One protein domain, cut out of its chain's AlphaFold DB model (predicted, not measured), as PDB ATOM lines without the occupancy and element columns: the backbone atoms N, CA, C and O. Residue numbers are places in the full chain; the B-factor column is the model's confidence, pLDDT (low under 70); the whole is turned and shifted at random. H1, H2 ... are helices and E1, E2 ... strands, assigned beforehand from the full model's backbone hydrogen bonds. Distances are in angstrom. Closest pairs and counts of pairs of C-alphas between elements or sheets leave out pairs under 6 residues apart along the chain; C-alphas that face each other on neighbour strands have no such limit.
ATOM      1  N   SER A  68       6.759 -37.367 -34.149       49.56
ATOM      2  CA  SER A  68       6.905 -38.808 -33.874       49.56
ATOM      3  C   SER A  68       5.589 -39.579 -33.972       49.56
ATOM      4  O   SER A  68       5.572 -40.691 -34.511       49.56
ATOM      5  N   GLN A  69       4.493 -38.974 -33.498       55.78
ATOM      6  CA  GLN A  69       3.133 -39.441 -33.776       55.78
ATOM      7  C   GLN A  69       2.802 -39.235 -35.258       55.78
ATOM      8  O   GLN A  69       2.282 -40.163 -35.873       55.78
ATOM      9  N   ASN A  70       3.214 -38.111 -35.864       76.50
ATOM     10  CA  ASN A  70       3.060 -37.844 -37.297       76.50
ATOM     11  C   ASN A  70       3.630 -38.960 -38.164       76.50
ATOM     12  O   ASN A  70       2.976 -39.338 -39.120       76.50
ATOM     13  N   VAL A  71       4.817 -39.503 -37.871       89.50
ATOM     14  CA  VAL A  71       5.396 -40.566 -38.714       89.50
ATOM     15  C   VAL A  71       4.535 -41.834 -38.697       89.50
ATOM     16  O   VAL A  71       4.252 -42.391 -39.758       89.50
ATOM     17  N   LEU A  72       4.075 -42.282 -37.522       91.50
ATOM     18  CA  LEU A  72       3.215 -43.470 -37.421       91.50
ATOM     19  C   LEU A  72       1.822 -43.218 -38.015       91.50
ATOM     20  O   LEU A  72       1.301 -44.076 -38.727       91.50
ATOM     21  N   GLU A  73       1.242 -42.044 -37.754       92.56
ATOM     22  CA  GLU A  73      -0.089 -41.666 -38.235       92.56
ATOM     23  C   GLU A  73      -0.098 -41.382 -39.741       92.56
ATOM     24  O   GLU A  73      -0.980 -41.856 -40.449       92.56
ATOM     25  N   ALA A  74       0.910 -40.701 -40.288       94.00
ATOM     26  CA  ALA A  74       1.040 -40.478 -41.727       94.00
ATOM     27  C   ALA A  74       1.297 -41.791 -42.482       94.00
ATOM     28  O   ALA A  74       0.738 -41.989 -43.563       94.00
ATOM     29  N   ALA A  75       2.078 -42.712 -41.902       95.56
ATOM     30  CA  ALA A  75       2.243 -44.063 -42.434       95.56
ATOM     31  C   ALA A  75       0.924 -44.853 -42.429       95.56
ATOM     32  O   ALA A  75       0.539 -45.433 -43.447       95.56
ATOM     33  N   TYR A  76       0.186 -44.827 -41.315       96.62
ATOM     34  CA  TYR A  76      -1.143 -45.428 -41.217       96.62
ATOM     35  C   TYR A  76      -2.131 -44.814 -42.224       96.62
ATOM     36  O   TYR A  76      -2.831 -45.552 -42.925       96.62
ATOM     37  N   ARG A  77      -2.162 -43.483 -42.342       95.62
ATOM     38  CA  ARG A  77      -3.032 -42.720 -43.246       95.62
ATOM     39  C   ARG A  77      -2.758 -43.049 -44.712       95.62
ATOM     40  O   ARG A  77      -3.712 -43.321 -45.440       95.62
ATOM     41  N   SER A  78      -1.492 -43.074 -45.132       95.62
ATOM     42  CA  SER A  78      -1.106 -43.381 -46.518       95.62
ATOM     43  C   SER A  78      -1.482 -44.816 -46.895       95.62
ATOM     44  O   SER A  78      -2.197 -45.030 -47.874       95.62
ATOM     45  N   LEU A  79      -1.120 -45.806 -46.065       97.06
ATOM     46  CA  LEU A  79      -1.511 -47.200 -46.310       97.06
ATOM     47  C   LEU A  79      -3.038 -47.381 -46.305       97.06
ATOM     48  O   LEU A  79      -3.573 -48.099 -47.149       97.06
ATOM     49  N   SER A  80      -3.756 -46.717 -45.395       96.81
ATOM     50  CA  SER A  80      -5.222 -46.785 -45.337       96.81
ATOM     51  C   SER A  80      -5.879 -46.213 -46.591       96.81
ATOM     52  O   SER A  80      -6.829 -46.807 -47.094       96.81
ATOM     53  N   ARG A  81      -5.348 -45.110 -47.136       95.75
ATOM     54  CA  ARG A  81      -5.809 -44.519 -48.401       95.75
ATOM     55  C   ARG A  81      -5.571 -45.471 -49.578       95.75
ATOM     56  O   ARG A  81      -6.510 -45.740 -50.324       95.75
ATOM     57  N   PHE A  82      -4.386 -46.073 -49.698       95.69
ATOM     58  CA  PHE A  82      -4.096 -47.023 -50.782       95.69
ATOM     59  C   PHE A  82      -4.947 -48.303 -50.717       95.69
ATOM     60  O   PHE A  82      -5.447 -48.752 -51.749       95.69
ATOM     61  N   PHE A  83      -5.182 -48.875 -49.528       96.19
ATOM     62  CA  PHE A  83      -6.077 -50.035 -49.391       96.19
ATOM     63  C   PHE A  83      -7.539 -49.694 -49.681       96.19
ATOM     64  O   PHE A  83      -8.215 -50.455 -50.367       96.19
ATOM     65  N   TYR A  84      -8.004 -48.527 -49.242       94.56
ATOM     66  CA  TYR A  84      -9.337 -48.038 -49.570       94.56
ATOM     67  C   TYR A  84      -9.527 -47.876 -51.093       94.56
ATOM     68  O   TYR A  84     -10.539 -48.321 -51.633       94.56
ATOM     69  N   LEU A  85      -8.531 -47.345 -51.813       93.75
ATOM     70  CA  LEU A  85      -8.558 -47.281 -53.280       93.75
ATOM     71  C   LEU A  85      -8.538 -48.677 -53.934       93.75
ATOM     72  O   LEU A  85      -9.248 -48.887 -54.918       93.75
ATOM     73  N   GLN A  86      -7.789 -49.644 -53.384       93.19
ATOM     74  CA  GLN A  86      -7.804 -51.042 -53.851       93.19
ATOM     75  C   GLN A  86      -9.208 -51.654 -53.748       93.19
ATOM     76  O   GLN A  86      -9.666 -52.319 -54.678       93.19
ATOM     77  N   GLU A  87      -9.886 -51.440 -52.620       91.56
ATOM     78  CA  GLU A  87     -11.221 -51.979 -52.350       91.56
ATOM     79  C   GLU A  87     -12.261 -51.397 -53.321       91.56
ATOM     80  O   GLU A  87     -12.993 -52.156 -53.954       91.56
ATOM     81  N   HIS A  88     -12.250 -50.080 -53.552       88.75
ATOM     82  CA  HIS A  88     -13.193 -49.421 -54.468       88.75
ATOM     83  C   HIS A  88     -12.907 -49.722 -55.948       88.75
ATOM     84  O   HIS A  88     -13.840 -49.860 -56.738       88.75
ATOM     85  N   SER A  89     -11.637 -49.907 -56.327       82.38
ATOM     86  CA  SER A  89     -11.257 -50.258 -57.707       82.38
ATOM     87  C   SER A  89     -11.745 -51.653 -58.121       82.38
ATOM     88  O   SER A  89     -12.041 -51.869 -59.290       82.38
ATOM     89  N   THR A 107     -23.063 -36.753 -51.086       87.19
ATOM     90  CA  THR A 107     -22.246 -37.865 -50.578       87.19
ATOM     91  C   THR A 107     -21.513 -38.573 -51.716       87.19
ATOM     92  O   THR A 107     -20.327 -38.861 -51.589       87.19
ATOM     93  N   ILE A 108     -22.190 -38.796 -52.847       85.81
ATOM     94  CA  ILE A 108     -21.601 -39.421 -54.043       85.81
ATOM     95  C   ILE A 108     -20.477 -38.542 -54.618       85.81
ATOM     96  O   ILE A 108     -19.392 -39.043 -54.907       85.81
ATOM     97  N   VAL A 109     -20.702 -37.227 -54.731       88.31
ATOM     98  CA  VAL A 109     -19.690 -36.272 -55.219       88.31
ATOM     99  C   VAL A 109     -18.488 -36.190 -54.274       88.31
ATOM    100  O   VAL A 109     -17.349 -36.220 -54.741       88.31
ATOM    101  N   ALA A 110     -18.713 -36.136 -52.956       88.44
ATOM    102  CA  ALA A 110     -17.631 -36.113 -51.970       88.44
ATOM    103  C   ALA A 110     -16.769 -37.388 -52.016       88.44
ATOM    104  O   ALA A 110     -15.543 -37.307 -51.946       88.44
ATOM    105  N   GLU A 111     -17.394 -38.557 -52.180       89.31
ATOM    106  CA  GLU A 111     -16.689 -39.837 -52.279       89.31
ATOM    107  C   GLU A 111     -15.869 -39.941 -53.577       89.31
ATOM    108  O   GLU A 111     -14.704 -40.339 -53.547       89.31
ATOM    109  N   ALA A 112     -16.429 -39.502 -54.711       88.31
ATOM    110  CA  ALA A 112     -15.718 -39.458 -55.991       88.31
ATOM    111  C   ALA A 112     -14.502 -38.511 -55.951       88.31
ATOM    112  O   ALA A 112     -13.420 -38.872 -56.415       88.31
ATOM    113  N   GLN A 113     -14.654 -37.327 -55.347       90.88
ATOM    114  CA  GLN A 113     -13.563 -36.364 -55.164       90.88
ATOM    115  C   GLN A 113     -12.445 -36.939 -54.278       90.88
ATOM    116  O   GLN A 113     -11.271 -36.882 -54.641       90.88
ATOM    117  N   LYS A 114     -12.802 -37.579 -53.160       92.06
ATOM    118  CA  LYS A 114     -11.857 -38.256 -52.261       92.06
ATOM    119  C   LYS A 114     -11.117 -39.411 -52.946       92.06
ATOM    120  O   LYS A 114      -9.915 -39.567 -52.735       92.06
ATOM    121  N   LEU A 115     -11.800 -40.217 -53.765       92.88
ATOM    122  CA  LEU A 115     -11.166 -41.284 -54.549       92.88
ATOM    123  C   LEU A 115     -10.181 -40.721 -55.577       92.88
ATOM    124  O   LEU A 115      -9.083 -41.261 -55.708       92.88
ATOM    125  N   LYS A 116     -10.531 -39.614 -56.245       92.56
ATOM    126  CA  LYS A 116      -9.626 -38.902 -57.154       92.56
ATOM    127  C   LYS A 116      -8.369 -38.413 -56.428       92.56
ATOM    128  O   LYS A 116      -7.272 -38.739 -56.853       92.56
ATOM    129  N   GLU A 117      -8.510 -37.735 -55.292       93.12
ATOM    130  CA  GLU A 117      -7.366 -37.258 -54.494       93.12
ATOM    131  C   GLU A 117      -6.448 -38.390 -54.010       93.12
ATOM    132  O   GLU A 117      -5.236 -38.211 -53.908       93.12
ATOM    133  N   ILE A 118      -7.006 -39.560 -53.678       92.88
ATOM    134  CA  ILE A 118      -6.208 -40.744 -53.325       92.88
ATOM    135  C   ILE A 118      -5.505 -41.314 -54.561       92.88
ATOM    136  O   ILE A 118      -4.392 -41.820 -54.441       92.88
ATOM    137  N   ARG A 119      -6.137 -41.246 -55.736       92.81
ATOM    138  CA  ARG A 119      -5.546 -41.715 -56.989       92.81
ATOM    139  C   ARG A 119      -4.395 -40.823 -57.443       92.81
ATOM    140  O   ARG A 119      -3.330 -41.352 -57.736       92.81
ATOM    141  N   ASP A 120      -4.586 -39.509 -57.407       92.31
ATOM    142  CA  ASP A 120      -3.558 -38.519 -57.736       92.31
ATOM    143  C   ASP A 120      -2.329 -38.673 -56.803       92.31
ATOM    144  O   ASP A 120      -1.192 -38.606 -57.259       92.31
ATOM    145  N   GLU A 121      -2.538 -38.981 -55.513       90.44
ATOM    146  CA  GLU A 121      -1.466 -39.338 -54.563       90.44
ATOM    147  C   GLU A 121      -0.827 -40.713 -54.843       90.44
ATOM    148  O   GLU A 121       0.370 -40.901 -54.629       90.44
ATOM    149  N   ALA A 122      -1.608 -41.702 -55.280       90.06
ATOM    150  CA  ALA A 122      -1.119 -43.048 -55.575       90.06
ATOM    151  C   ALA A 122      -0.261 -43.103 -56.848       90.06
ATOM    152  O   ALA A 122       0.663 -43.919 -56.914       90.06
ATOM    153  N   ASP A 123      -0.565 -42.243 -57.820       89.75
ATOM    154  CA  ASP A 123       0.157 -42.089 -59.082       89.75
ATOM    155  C   ASP A 123       1.318 -41.056 -58.968       89.75
ATOM    156  O   ASP A 123       2.100 -40.892 -59.906       89.75
ATOM    157  N   GLU A 124       1.489 -40.398 -57.807       89.19
ATOM    158  CA  GLU A 124       2.614 -39.496 -57.503       89.19
ATOM    159  C   GLU A 124       3.951 -40.265 -57.484       89.19
ATOM    160  O   GLU A 124       4.181 -41.144 -56.647       89.19
ATOM    161  N   ILE A 125       4.873 -39.919 -58.391       81.38
ATOM    162  CA  ILE A 125       6.165 -40.610 -58.529       81.38
ATOM    163  C   ILE A 125       7.079 -40.273 -57.344       81.38
ATOM    164  O   ILE A 125       7.773 -39.256 -57.337       81.38
ATOM    165  N   GLN A 126       7.126 -41.168 -56.359       78.31
ATOM    166  CA  GLN A 126       8.107 -41.112 -55.276       78.31
ATOM    167  C   GLN A 126       9.457 -41.690 -55.731       78.31
ATOM    168  O   GLN A 126       9.490 -42.809 -56.254       78.31
ATOM    169  N   PRO A 127      10.586 -40.997 -55.490       83.81
ATOM    170  CA  PRO A 127      11.911 -41.583 -55.643       83.81
ATOM    171  C   PRO A 127      12.043 -42.843 -54.776       83.81
ATOM    172  O   PRO A 127      11.925 -42.782 -53.551       83.81
ATOM    173  N   LEU A 128      12.301 -43.994 -55.403       84.56
ATOM    174  CA  LEU A 128      12.466 -45.284 -54.720       84.56
ATOM    175  C   LEU A 128      13.863 -45.404 -54.090       84.56
ATOM    176  O   LEU A 128      14.647 -46.286 -54.435       84.56
ATOM    177  N   VAL A 129      14.180 -44.475 -53.187       79.94
ATOM    178  CA  VAL A 129      15.455 -44.441 -52.468       79.94
ATOM    179  C   VAL A 129      15.501 -45.620 -51.485       79.94
ATOM    180  O   VAL A 129      14.585 -45.753 -50.663       79.94
ATOM    181  N   PRO A 130      16.529 -46.486 -51.546       70.06
ATOM    182  CA  PRO A 130      16.709 -47.546 -50.564       70.06
ATOM    183  C   PRO A 130      16.937 -46.964 -49.172       70.06
ATOM    184  O   PRO A 130      17.549 -45.913 -48.991       70.06
ATOM    185  N   ILE A 131      16.474 -47.691 -48.164       79.94
ATOM    186  CA  ILE A 131      16.729 -47.342 -46.770       79.94
ATOM    187  C   ILE A 131      18.190 -47.683 -46.464       79.94
ATOM    188  O   ILE A 131      18.571 -48.848 -46.507       79.94
ATOM    189  N   SER A 132      19.003 -46.666 -46.173       77.88
ATOM    190  CA  SER A 132      20.442 -46.810 -45.901       77.88
ATOM    191  C   SER A 132      20.754 -47.374 -44.514       77.88
ATOM    192  O   SER A 132      21.822 -47.948 -44.309       77.88
ATOM    193  N   LEU A 133      19.823 -47.238 -43.563       85.56
ATOM    194  CA  LEU A 133      20.008 -47.656 -42.178       85.56
ATOM    195  C   LEU A 133      18.755 -48.333 -41.628       85.56
ATOM    196  O   LEU A 133      17.676 -47.742 -41.587       85.56
ATOM    197  N   TRP A 134      18.918 -49.575 -41.184       85.50
ATOM    198  CA  TRP A 134      17.855 -50.393 -40.616       85.50
ATOM    199  C   TRP A 134      18.376 -51.209 -39.444       85.50
ATOM    200  O   TRP A 134      19.568 -51.276 -39.146       85.50
ATOM    201  N   PHE A 258      18.441 -43.821 -33.586       94.06
ATOM    202  CA  PHE A 258      18.081 -44.675 -32.457       94.06
ATOM    203  C   PHE A 258      16.633 -45.156 -32.548       94.06
ATOM    204  O   PHE A 258      15.798 -44.575 -33.244       94.06
ATOM    205  N   VAL A 259      16.310 -46.224 -31.819       94.06
ATOM    206  CA  VAL A 259      14.947 -46.766 -31.736       94.06
ATOM    207  C   VAL A 259      14.075 -45.852 -30.870       94.06
ATOM    208  O   VAL A 259      14.208 -45.832 -29.647       94.06
ATOM    209  N   LYS A 260      13.150 -45.108 -31.485       91.50
ATOM    210  CA  LYS A 260      12.198 -44.227 -30.786       91.50
ATOM    211  C   LYS A 260      11.073 -44.983 -30.099       91.50
ATOM    212  O   LYS A 260      10.675 -44.603 -29.002       91.50
ATOM    213  N   LYS A 261      10.574 -46.047 -30.732       91.50
ATOM    214  CA  LYS A 261       9.493 -46.906 -30.228       91.50
ATOM    215  C   LYS A 261       9.677 -48.313 -30.787       91.50
ATOM    216  O   LYS A 261      10.165 -48.475 -31.903       91.50
ATOM    217  N   TRP A 262       9.274 -49.326 -30.031       93.12
ATOM    218  CA  TRP A 262       9.256 -50.710 -30.497       93.12
ATOM    219  C   TRP A 262       8.024 -51.440 -29.950       93.12
ATOM    220  O   TRP A 262       7.487 -51.055 -28.911       93.12
ATOM    221  N   VAL A 263       7.552 -52.464 -30.662       92.69
ATOM    222  CA  VAL A 263       6.419 -53.315 -30.259       92.69
ATOM    223  C   VAL A 263       6.674 -54.746 -30.725       92.69
ATOM    224  O   VAL A 263       6.949 -54.979 -31.898       92.69
ATOM    225  N   LYS A 264       6.528 -55.726 -29.833       92.06
ATOM    226  CA  LYS A 264       6.546 -57.158 -30.172       92.06
ATOM    227  C   LYS A 264       5.125 -57.704 -30.201       92.06
ATOM    228  O   LYS A 264       4.319 -57.407 -29.325       92.06
ATOM    229  N   THR A 265       4.823 -58.514 -31.209       92.69
ATOM    230  CA  THR A 265       3.523 -59.176 -31.382       92.69
ATOM    231  C   THR A 265       3.697 -60.686 -31.536       92.69
ATOM    232  O   THR A 265       4.803 -61.211 -31.430       92.69
ATOM    233  N   ARG A 266       2.604 -61.395 -31.849       91.44
ATOM    234  CA  ARG A 266       2.619 -62.815 -32.219       91.44
ATOM    235  C   ARG A 266       3.327 -63.116 -33.552       91.44
ATOM    236  O   ARG A 266       3.739 -64.252 -33.751       91.44
ATOM    237  N   HIS A 267       3.444 -62.151 -34.470       93.19
ATOM    238  CA  HIS A 267       3.889 -62.417 -35.852       93.19
ATOM    239  C   HIS A 267       5.122 -61.616 -36.292       93.19
ATOM    240  O   HIS A 267       5.820 -62.038 -37.217       93.19
ATOM    241  N   ALA A 268       5.392 -60.486 -35.640       94.62
ATOM    242  CA  ALA A 268       6.520 -59.617 -35.941       94.62
ATOM    243  C   ALA A 268       6.983 -58.819 -34.714       94.62
ATOM    244  O   ALA A 268       6.209 -58.584 -33.777       94.62
ATOM    245  N   VAL A 269       8.223 -58.339 -34.775       94.06
ATOM    246  CA  VAL A 269       8.716 -57.217 -33.968       94.06
ATOM    247  C   VAL A 269       8.770 -55.979 -34.858       94.06
ATOM    248  O   VAL A 269       9.200 -56.051 -36.007       94.06
ATOM    249  N   LEU A 270       8.301 -54.857 -34.332       95.19
ATOM    250  CA  LEU A 270       8.190 -53.579 -35.013       95.19
ATOM    251  C   LEU A 270       9.100 -52.557 -34.335       95.19
ATOM    252  O   LEU A 270       9.066 -52.428 -33.112       95.19
ATOM    253  N   PHE A 271       9.865 -51.814 -35.128       94.69
ATOM    254  CA  PHE A 271      10.769 -50.757 -34.688       94.69
ATOM    255  C   PHE A 271      10.473 -49.458 -35.443       94.69
ATOM    256  O   PHE A 271      10.350 -49.460 -36.665       94.69
ATOM    257  N   GLN A 272      10.385 -48.342 -34.722       93.94
ATOM    258  CA  GLN A 272      10.392 -46.989 -35.278       93.94
ATOM    259  C   GLN A 272      11.755 -46.365 -34.972       93.94
ATOM    260  O   GLN A 272      12.113 -46.221 -33.801       93.94
ATOM    261  N   LEU A 273      12.505 -45.994 -36.006       93.19
ATOM    262  CA  LEU A 273      13.790 -45.306 -35.887       93.19
ATOM    263  C   LEU A 273      13.606 -43.781 -35.858       93.19
ATOM    264  O   LEU A 273      12.594 -43.249 -36.319       93.19
ATOM    265  N   SER A 274      14.593 -43.058 -35.326       91.00
ATOM    266  CA  SER A 274      14.539 -41.596 -35.196       91.00
ATOM    267  C   SER A 274      14.599 -40.834 -36.519       91.00
ATOM    268  O   SER A 274      14.116 -39.709 -36.577       91.00
ATOM    269  N   ASN A 275      15.075 -41.470 -37.593       89.25
ATOM    270  CA  ASN A 275      15.009 -40.956 -38.966       89.25
ATOM    271  C   ASN A 275      13.632 -41.158 -39.646       89.25
ATOM    272  O   ASN A 275      13.492 -40.908 -40.839       89.25
ATOM    273  N   GLY A 276      12.625 -41.655 -38.919       89.44
ATOM    274  CA  GLY A 276      11.279 -41.900 -39.442       89.44
ATOM    275  C   GLY A 276      11.086 -43.251 -40.144       89.44
ATOM    276  O   GLY A 276       9.967 -43.559 -40.550       89.44
ATOM    277  N   THR A 277      12.128 -44.081 -40.255       93.12
ATOM    278  CA  THR A 277      12.003 -45.450 -40.780       93.12
ATOM    279  C   THR A 277      11.167 -46.312 -39.835       93.12
ATOM    280  O   THR A 277      11.402 -46.331 -38.624       93.12
ATOM    281  N   ILE A 278      10.218 -47.067 -40.389       95.69
ATOM    282  CA  ILE A 278       9.400 -48.036 -39.651       95.69
ATOM    283  C   ILE A 278       9.707 -49.434 -40.189       95.69
ATOM    284  O   ILE A 278       9.488 -49.702 -41.366       95.69
ATOM    285  N   GLN A 279      10.178 -50.341 -39.340       96.25
ATOM    286  CA  GLN A 279      10.609 -51.680 -39.736       96.25
ATOM    287  C   GLN A 279       9.843 -52.782 -39.012       96.25
ATOM    288  O   GLN A 279       9.796 -52.817 -37.786       96.25
ATOM    289  N   PHE A 280       9.317 -53.724 -39.787       97.12
ATOM    290  CA  PHE A 280       8.662 -54.946 -39.346       97.12
ATOM    291  C   PHE A 280       9.574 -56.138 -39.632       97.12
ATOM    292  O   PHE A 280       9.778 -56.504 -40.791       97.12
ATOM    293  N   ASN A 281      10.072 -56.774 -38.578       94.94
ATOM    294  CA  ASN A 281      10.822 -58.020 -38.653       94.94
ATOM    295  C   ASN A 281       9.879 -59.177 -38.328       94.94
ATOM    296  O   ASN A 281       9.461 -59.343 -37.179       94.94
ATOM    297  N   PHE A 282       9.507 -59.959 -39.338       95.62
ATOM    298  CA  PHE A 282       8.582 -61.076 -39.178       95.62
ATOM    299  C   PHE A 282       9.324 -62.329 -38.704       95.62
ATOM    300  O   PHE A 282      10.448 -62.600 -39.123       95.62
ATOM    301  N   PHE A 283       8.677 -63.153 -37.875       93.38
ATOM    302  CA  PHE A 283       9.293 -64.393 -37.367       93.38
ATOM    303  C   PHE A 283       9.523 -65.469 -38.443       93.38
ATOM    304  O   PHE A 283      10.166 -66.478 -38.184       93.38
ATOM    305  N   ASP A 284       9.039 -65.241 -39.664       93.00
ATOM    306  CA  ASP A 284       9.322 -66.066 -40.838       93.00
ATOM    307  C   ASP A 284      10.528 -65.570 -41.660       93.00
ATOM    308  O   ASP A 284      10.633 -65.892 -42.841       93.00
ATOM    309  N   LYS A 285      11.416 -64.791 -41.027       89.81
ATOM    310  CA  LYS A 285      12.659 -64.189 -41.552       89.81
ATOM    311  C   LYS A 285      12.498 -63.057 -42.572       89.81
ATOM    312  O   LYS A 285      13.463 -62.331 -42.796       89.81
ATOM    313  N   SER A 286      11.309 -62.845 -43.138       93.88
ATOM    314  CA  SER A 286      11.076 -61.680 -44.003       93.88
ATOM    315  C   SER A 286      11.102 -60.364 -43.212       93.88
ATOM    316  O   SER A 286      10.744 -60.323 -42.029       93.88
ATOM    317  N   LYS A 287      11.499 -59.268 -43.869       94.50
ATOM    318  CA  LYS A 287      11.541 -57.922 -43.273       94.50
ATOM    319  C   LYS A 287      10.870 -56.909 -44.198       94.50
ATOM    320  O   LYS A 287      11.071 -56.948 -45.408       94.50
ATOM    321  N   LEU A 288      10.066 -56.006 -43.639       96.44
ATOM    322  CA  LEU A 288       9.450 -54.883 -44.353       96.44
ATOM    323  C   LEU A 288       9.891 -53.579 -43.692       96.44
ATOM    324  O   LEU A 288       9.579 -53.350 -42.528       96.44
ATOM    325  N   MET A 289      10.556 -52.714 -44.445       96.12
ATOM    326  CA  MET A 289      10.990 -51.393 -44.009       96.12
ATOM    327  C   MET A 289      10.238 -50.333 -44.817       96.12
ATOM    328  O   MET A 289      10.213 -50.368 -46.047       96.12
ATOM    329  N   LEU A 290       9.596 -49.405 -44.116       95.62
ATOM    330  CA  LEU A 290       8.764 -48.343 -44.665       95.62
ATOM    331  C   LEU A 290       9.449 -46.994 -44.449       95.62
ATOM    332  O   LEU A 290       9.863 -46.673 -43.332       95.62
ATOM    333  N   SER A 291       9.516 -46.196 -45.510       92.62
ATOM    334  CA  SER A 291      10.031 -44.824 -45.512       92.62
ATOM    335  C   SER A 291       9.045 -43.885 -46.221       92.62
ATOM    336  O   SER A 291       8.007 -44.327 -46.724       92.62
ATOM    337  N   ALA A 292       9.323 -42.575 -46.196       91.00
ATOM    338  CA  ALA A 292       8.472 -41.535 -46.790       91.00
ATOM    339  C   ALA A 292       6.984 -41.682 -46.398       91.00
ATOM    340  O   ALA A 292       6.111 -41.809 -47.252       91.00
ATOM    341  N   ASN A 293       6.695 -41.742 -45.090       91.75
ATOM    342  CA  ASN A 293       5.345 -41.979 -44.550       91.75
ATOM    343  C   ASN A 293       4.674 -43.244 -45.122       91.75
ATOM    344  O   ASN A 293       3.502 -43.235 -45.490       91.75
ATOM    345  N   ALA A 294       5.440 -44.334 -45.225       94.12
ATOM    346  CA  ALA A 294       5.038 -45.603 -45.832       94.12
ATOM    347  C   ALA A 294       4.577 -45.525 -47.298       94.12
ATOM    348  O   ALA A 294       3.930 -46.458 -47.779       94.12
ATOM    349  N   ARG A 295       4.944 -44.471 -48.039       93.19
ATOM    350  CA  ARG A 295       4.786 -44.429 -49.501       93.19
ATOM    351  C   ARG A 295       5.809 -45.311 -50.220       93.19
ATOM    352  O   ARG A 295       5.491 -45.842 -51.278       93.19
ATOM    353  N   VAL A 296       6.989 -45.524 -49.631       94.12
ATOM    354  CA  VAL A 296       8.019 -46.436 -50.151       94.12
ATOM    355  C   VAL A 296       8.168 -47.636 -49.216       94.12
ATOM    356  O   VAL A 296       8.252 -47.485 -47.993       94.12
ATOM    357  N   ALA A 297       8.203 -48.831 -49.803       95.00
ATOM    358  CA  ALA A 297       8.339 -50.106 -49.117       95.00
ATOM    359  C   ALA A 297       9.565 -50.864 -49.639       95.00
ATOM    360  O   ALA A 297       9.596 -51.304 -50.788       95.00
ATOM    361  N   THR A 298      10.558 -51.051 -48.771       94.38
ATOM    362  CA  THR A 298      11.672 -51.982 -48.986       94.38
ATOM    363  C   THR A 298      11.318 -53.314 -48.327       94.38
ATOM    364  O   THR A 298      11.029 -53.357 -47.133       94.38
ATOM    365  N   TYR A 299      11.314 -54.406 -49.085       94.44
ATOM    366  CA  TYR A 299      10.925 -55.733 -48.620       94.44
ATOM    367  C   TYR A 299      12.017 -56.760 -48.913       94.44
ATOM    368  O   TYR A 299      12.375 -56.979 -50.071       94.44
ATOM    369  N   LEU A 300      12.505 -57.389 -47.845       92.00
ATOM    370  CA  LEU A 300      13.350 -58.575 -47.868       92.00
ATOM    371  C   LEU A 300      12.432 -59.796 -47.736       92.00
ATOM    372  O   LEU A 300      11.768 -59.958 -46.704       92.00
ATOM    373  N   ASN A 301      12.349 -60.635 -48.771       90.44
ATOM    374  CA  ASN A 301      11.568 -61.875 -48.693       90.44
ATOM    375  C   ASN A 301      12.280 -62.932 -47.819       90.44
ATOM    376  O   ASN A 301      13.305 -62.675 -47.194       90.44
ATOM    377  N   ARG A 302      11.703 -64.137 -47.731       89.50
ATOM    378  CA  ARG A 302      12.288 -65.239 -46.946       89.50
ATOM    379  C   ARG A 302      13.509 -65.877 -47.615       89.50
ATOM    380  O   ARG A 302      14.261 -66.577 -46.947       89.50
ATOM    381  N   ASP A 303      13.656 -65.641 -48.914       87.19
ATOM    382  CA  ASP A 303      14.647 -66.242 -49.805       87.19
ATOM    383  C   ASP A 303      15.919 -65.372 -49.916       87.19
ATOM    384  O   ASP A 303      16.917 -65.803 -50.482       87.19
ATOM    385  N   GLY A 304      15.896 -64.159 -49.344       83.88
ATOM    386  CA  GLY A 304      17.004 -63.198 -49.340       83.88
ATOM    387  C   GLY A 304      16.908 -62.090 -50.397       83.88
ATOM    388  O   GLY A 304      17.750 -61.196 -50.408       83.88
ATOM    389  N   ASP A 305      15.884 -62.081 -51.254       87.75
ATOM    390  CA  ASP A 305      15.683 -61.023 -52.248       87.75
ATOM    391  C   ASP A 305      15.239 -59.716 -51.580       87.75
ATOM    392  O   ASP A 305      14.133 -59.621 -51.032       87.75
ATOM    393  N   LEU A 306      16.071 -58.678 -51.694       89.56
ATOM    394  CA  LEU A 306      15.700 -57.309 -51.349       89.56
ATOM    395  C   LEU A 306      15.049 -56.619 -52.555       89.56
ATOM    396  O   LEU A 306      15.611 -56.561 -53.648       89.56
ATOM    397  N   THR A 307      13.855 -56.069 -52.352       90.69
ATOM    398  CA  THR A 307      13.075 -55.377 -53.386       90.69
ATOM    399  C   THR A 307      12.511 -54.063 -52.857       90.69
ATOM    400  O   THR A 307      12.226 -53.950 -51.669       90.69
ATOM    401  N   ILE A 308      12.358 -53.059 -53.722       93.12
ATOM    402  CA  ILE A 308      11.860 -51.726 -53.353       93.12
ATOM    403  C   ILE A 308      10.697 -51.387 -54.276       93.12
ATOM    404  O   ILE A 308      10.814 -51.513 -55.495       93.12
ATOM    405  N   TYR A 309       9.584 -50.962 -53.692       92.69
ATOM    406  CA  TYR A 309       8.358 -50.631 -54.408       92.69
ATOM    407  C   TYR A 309       7.726 -49.358 -53.844       92.69
ATOM    408  O   TYR A 309       7.852 -49.063 -52.654       92.69
ATOM    409  N   SER A 310       6.963 -48.650 -54.680       94.69
ATOM    410  CA  SER A 310       5.910 -47.786 -54.150       94.69
ATOM    411  C   SER A 310       4.852 -48.665 -53.482       94.69
ATOM    412  O   SER A 310       4.399 -49.660 -54.061       94.69
ATOM    413  N   SER A 311       4.432 -48.288 -52.277       95.06
ATOM    414  CA  SER A 311       3.337 -48.949 -51.568       95.06
ATOM    415  C   SER A 311       2.029 -48.865 -52.350       95.06
ATOM    416  O   SER A 311       1.251 -49.813 -52.298       95.06
ATOM    417  N   SER A 312       1.788 -47.782 -53.104       95.00
ATOM    418  CA  SER A 312       0.596 -47.668 -53.950       95.00
ATOM    419  C   SER A 312       0.591 -48.759 -55.021       95.00
ATOM    420  O   SER A 312      -0.354 -49.540 -55.095       95.00
ATOM    421  N   SER A 313       1.683 -48.902 -55.776       93.38
ATOM    422  CA  SER A 313       1.832 -49.936 -56.805       93.38
ATOM    423  C   SER A 313       1.733 -51.345 -56.214       93.38
ATOM    424  O   SER A 313       0.963 -52.158 -56.713       93.38
ATOM    425  N   ALA A 314       2.437 -51.622 -55.109       94.25
ATOM    426  CA  ALA A 314       2.427 -52.934 -54.454       94.25
ATOM    427  C   ALA A 314       1.069 -53.324 -53.835       94.25
ATOM    428  O   ALA A 314       0.824 -54.505 -53.586       94.25
ATOM    429  N   ILE A 315       0.196 -52.349 -53.557       95.56
ATOM    430  CA  ILE A 315      -1.172 -52.575 -53.077       95.56
ATOM    431  C   ILE A 315      -2.150 -52.683 -54.250       95.56
ATOM    432  O   ILE A 315      -3.021 -53.549 -54.235       95.56
ATOM    433  N   LEU A 316      -2.046 -51.816 -55.256       92.44
ATOM    434  CA  LEU A 316      -3.030 -51.727 -56.337       92.44
ATOM    435  C   LEU A 316      -2.840 -52.807 -57.413       92.44
ATOM    436  O   LEU A 316      -3.838 -53.250 -57.983       92.44
ATOM    437  N   THR A 317      -1.613 -53.276 -57.670       88.38
ATOM    438  CA  THR A 317      -1.371 -54.386 -58.608       88.38
ATOM    439  C   THR A 317      -1.462 -55.750 -57.918       88.38
ATOM    440  O   THR A 317      -1.215 -55.906 -56.722       88.38
ATOM    441  N   SER A 318      -1.802 -56.785 -58.690       85.25
ATOM    442  CA  SER A 318      -1.853 -58.174 -58.205       85.25
ATOM    443  C   SER A 318      -0.501 -58.903 -58.301       85.25
ATOM    444  O   SER A 318      -0.446 -60.114 -58.103       85.25
ATOM    445  N   GLU A 319       0.591 -58.194 -58.607       87.62
ATOM    446  CA  GLU A 319       1.908 -58.784 -58.899       87.62
ATOM    447  C   GLU A 319       2.624 -59.332 -57.658       87.62
ATOM    448  O   GLU A 319       3.333 -60.336 -57.743       87.62
ATOM    449  N   ARG A 320       2.450 -58.682 -56.497       87.94
ATOM    450  CA  ARG A 320       3.111 -59.033 -55.225       87.94
ATOM    451  C   ARG A 320       2.096 -59.269 -54.097       87.94
ATOM    452  O   ARG A 320       2.033 -58.496 -53.135       87.94
ATOM    453  N   PRO A 321       1.286 -60.346 -54.168       91.56
ATOM    454  CA  PRO A 321       0.280 -60.655 -53.149       91.56
ATOM    455  C   PRO A 321       0.895 -61.004 -51.783       91.56
ATOM    456  O   PRO A 321       0.199 -60.976 -50.768       91.56
ATOM    457  N   ASP A 322       2.185 -61.336 -51.742       92.44
ATOM    458  CA  ASP A 322       2.980 -61.491 -50.529       92.44
ATOM    459  C   ASP A 322       3.228 -60.136 -49.847       92.44
ATOM    460  O   ASP A 322       2.847 -59.957 -48.688       92.44
ATOM    461  N   LEU A 323       3.766 -59.155 -50.578       95.00
ATOM    462  CA  LEU A 323       4.025 -57.804 -50.076       95.00
ATOM    463  C   LEU A 323       2.724 -57.084 -49.696       95.00
ATOM    464  O   LEU A 323       2.637 -56.511 -48.610       95.00
ATOM    465  N   ALA A 324       1.670 -57.201 -50.507       96.00
ATOM    466  CA  ALA A 324       0.356 -56.631 -50.201       96.00
ATOM    467  C   ALA A 324      -0.235 -57.157 -48.873       96.00
ATOM    468  O   ALA A 324      -0.925 -56.423 -48.159       96.00
ATOM    469  N   LYS A 325       0.049 -58.414 -48.490       95.94
ATOM    470  CA  LYS A 325      -0.327 -58.961 -47.171       95.94
ATOM    471  C   LYS A 325       0.501 -58.344 -46.041       95.94
ATOM    472  O   LYS A 325      -0.071 -58.014 -45.003       95.94
ATOM    473  N   ARG A 326       1.810 -58.133 -46.237       97.31
ATOM    474  CA  ARG A 326       2.681 -57.456 -45.252       97.31
ATOM    475  C   ARG A 326       2.276 -56.000 -45.041       97.31
ATOM    476  O   ARG A 326       2.175 -55.574 -43.898       97.31
ATOM    477  N   LEU A 327       1.978 -55.272 -46.117       97.69
ATOM    478  CA  LEU A 327       1.506 -53.885 -46.061       97.69
ATOM    479  C   LEU A 327       0.146 -53.776 -45.356       97.69
ATOM    480  O   LEU A 327      -0.060 -52.855 -44.568       97.69
ATOM    481  N   ARG A 328      -0.763 -54.741 -45.560       97.50
ATOM    482  CA  ARG A 328      -2.050 -54.787 -44.843       97.50
ATOM    483  C   ARG A 328      -1.844 -55.011 -43.344       97.50
ATOM    484  O   ARG A 328      -2.367 -54.246 -42.542       97.50
ATOM    485  N   TYR A 329      -1.004 -55.983 -42.984       97.44
ATOM    486  CA  TYR A 329      -0.609 -56.222 -41.595       97.44
ATOM    487  C   TYR A 329       0.056 -54.988 -40.958       97.44
ATOM    488  O   TYR A 329      -0.274 -54.627 -39.829       97.44
ATOM    489  N   ALA A 330       0.938 -54.300 -41.690       97.38
ATOM    490  CA  ALA A 330       1.568 -53.061 -41.243       97.38
ATOM    491  C   ALA A 330       0.536 -51.951 -40.979       97.38
ATOM    492  O   ALA A 330       0.585 -51.321 -39.925       97.38
ATOM    493  N   LYS A 331      -0.442 -51.758 -41.873       97.19
ATOM    494  CA  LYS A 331      -1.551 -50.805 -41.687       97.19
ATOM    495  C   LYS A 331      -2.343 -51.100 -40.403       97.19
ATOM    496  O   LYS A 331      -2.601 -50.187 -39.622       97.19
ATOM    497  N   ASP A 332      -2.702 -52.362 -40.166       95.44
ATOM    498  CA  ASP A 332      -3.463 -52.775 -38.975       95.44
ATOM    499  C   ASP A 332      -2.646 -52.603 -37.678       95.44
ATOM    500  O   ASP A 332      -3.169 -52.152 -36.658       95.44
ATOM    501  N   MET A 333      -1.342 -52.894 -37.719       93.62
ATOM    502  CA  MET A 333      -0.405 -52.658 -36.616       93.62
ATOM    503  C   MET A 333      -0.234 -51.175 -36.277       93.62
ATOM    504  O   MET A 333      -0.292 -50.798 -35.104       93.62
ATOM    505  N   LEU A 334      -0.048 -50.319 -37.286       94.12
ATOM    506  CA  LEU A 334       0.106 -48.879 -37.084       94.12
ATOM    507  C   LEU A 334      -1.164 -48.269 -36.476       94.12
ATOM    508  O   LEU A 334      -1.063 -47.501 -35.521       94.12
ATOM    509  N   GLN A 335      -2.351 -48.707 -36.915       93.38
ATOM    510  CA  GLN A 335      -3.631 -48.300 -36.320       93.38
ATOM    511  C   GLN A 335      -3.687 -48.557 -34.802       93.38
ATOM    512  O   GLN A 335      -4.188 -47.728 -34.040       93.38
ATOM    513  N   GLN A 336      -3.178 -49.705 -34.341       89.12
ATOM    514  CA  GLN A 336      -3.127 -50.039 -32.912       89.12
ATOM    515  C   GLN A 336      -2.126 -49.156 -32.155       89.12
ATOM    516  O   GLN A 336      -2.404 -48.728 -31.034       89.12
ATOM    517  N   MET A 337      -0.974 -48.853 -32.761       85.12
ATOM    518  CA  MET A 337       0.066 -48.019 -32.149       85.12
ATOM    519  C   MET A 337      -0.319 -46.548 -32.006       85.12
ATOM    520  O   MET A 337       0.111 -45.932 -31.029       85.12
ATOM    521  N   VAL A 338      -1.098 -46.012 -32.951       85.88
ATOM    522  CA  VAL A 338      -1.686 -44.665 -32.886       85.88
ATOM    523  C   VAL A 338      -2.682 -44.601 -31.729       85.88
ATOM    524  O   VAL A 338      -2.456 -43.868 -30.776       85.88
ATOM    525  N   ARG A 339      -3.685 -45.491 -31.709       79.50
ATOM    526  CA  ARG A 339      -4.725 -45.551 -30.654       79.50
ATOM    527  C   ARG A 339      -4.201 -45.786 -29.232       79.50
ATOM    528  O   ARG A 339      -4.941 -45.616 -28.266       79.50
ATOM    529  N   THR A 340      -2.963 -46.262 -29.108       69.94
ATOM    530  CA  THR A 340      -2.272 -46.498 -27.830       69.94
ATOM    531  C   THR A 340      -1.364 -45.321 -27.443       69.94
ATOM    532  O   THR A 340      -0.849 -45.302 -26.336       69.94
ATOM    533  N   ALA A 341      -1.134 -44.354 -28.338       57.66
ATOM    534  CA  ALA A 341      -0.460 -43.091 -28.031       57.66
ATOM    535  C   ALA A 341      -1.433 -42.016 -27.504       57.66
ATOM    536  O   ALA A 341      -0.993 -41.092 -26.830       57.66
ATOM    537  N   ASP A 342      -2.735 -42.162 -27.770       48.75
ATOM    538  CA  ASP A 342      -3.798 -41.251 -27.309       48.75
ATOM    539  C   ASP A 342      -4.315 -41.578 -25.884       48.75
ATOM    540  O   ASP A 342      -5.387 -41.114 -25.485       48.75
ATOM    541  N   LYS A 343      -3.599 -42.429 -25.134       34.75
ATOM    542  CA  LYS A 343      -3.939 -42.917 -23.785       34.75
ATOM    543  C   LYS A 343      -2.744 -42.830 -22.843       34.75
ATOM    544  O   LYS A 343      -2.989 -42.502 -21.663       34.75
TER     545      LYS A 343
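What this domain is: This is residues 68 to 89, 107 to 134 and 258 to 343 of the 343 residues of the protein "PLK/PLK-Unclassified protein kinase" of Phytophthora megakarya (UniProt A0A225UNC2). A twisted sheet of six strands forms a wall with helices over one face: H4 crosses the strands, H1 packs on H4 and reaches the sheet with residues 68 to 75, and short H3 follows E6. H2 runs out from H1, its residues 107 to 113 sticking out free, and residues 123 to 134, with no named element, lead back towards the sheet. The 136 printed residues hold, along the chain, H1 H2 E1 E2 E3 E4 E5 E6 H3 H4, class mixed. The sheet order is E1 E2 E3 E4 E5 E6, antiparallel throughout. The whole is compact, with a radius of gyration of the C-alphas of 14.7 A and spans of 43 by 38 by 27 A.

Where its parts are: The strands are E1, residues 259 to 264, from C-alpha 259 at (14.947, -46.766, -31.736); E2, 268 to 273, 16.1 A long; E3, 278 to 282; E4, 287 to 291; E5, 296 to 300; and E6, 306 to 310. H1, residues 68 to 89, spans 32.1 A from (6.905, -38.808, -33.874). H2, 107 to 122, spans 22.3 A; H3 is 311 to 316; H4, 321 to 339, spans 27.6 A and ends at (-4.725, -45.551, -30.654).

How they stand to each other: The sheet is a meander, each strand the antiparallel neighbour of the one before. Each successive strand pair is a hairpin: N 263 and O 270 are 2.9 A apart in E1 and E2, N 271 and O 279 2.8 A in E2 and E3, N 280 and O 288 2.8 A in E3 and E4, N 289 and O 298 2.8 A in E4 and E5, and N 299 and O 307 2.8 A in E5 and E6, within hydrogen-bond range. H1, H3 and H4 are on the same face, making two layers, helices on one face of a sheet. H4, at a height of 9.9 A over the sheet, runs across the strands. H1, the hub, touches H4 at a steep tilt of 47 degrees, opposite ways, closest C-alphas Tyr 76 and Lys 331, 5.4 A. H1 touches H3 with residues 79 to 86 alone, at a shallow tilt of 19 degrees, closest C-alphas Gln 86 and Leu 316, 5.4 A. H1 touches H2 with residues 81 to 85 alone, closest C-alphas Arg 81 and Ile 118, 6.2 A. H2 is not on the sheet. Every O i to N i+4 pair is within hydrogen-bond range in H2, H3 and H4; in H1, 17 of 18.

The domain as a whole: The C-alphas farthest apart, Thr 107 and Gly 304, are 46.7 A apart. Residues 90 to 106 and 135 to 257 are not printed; the C-alpha gaps are 18.0 A and 10.0 A. Of the links printed whole, none is long. pLDDT is under 70 at residues 68 to 69 and 340 to 343.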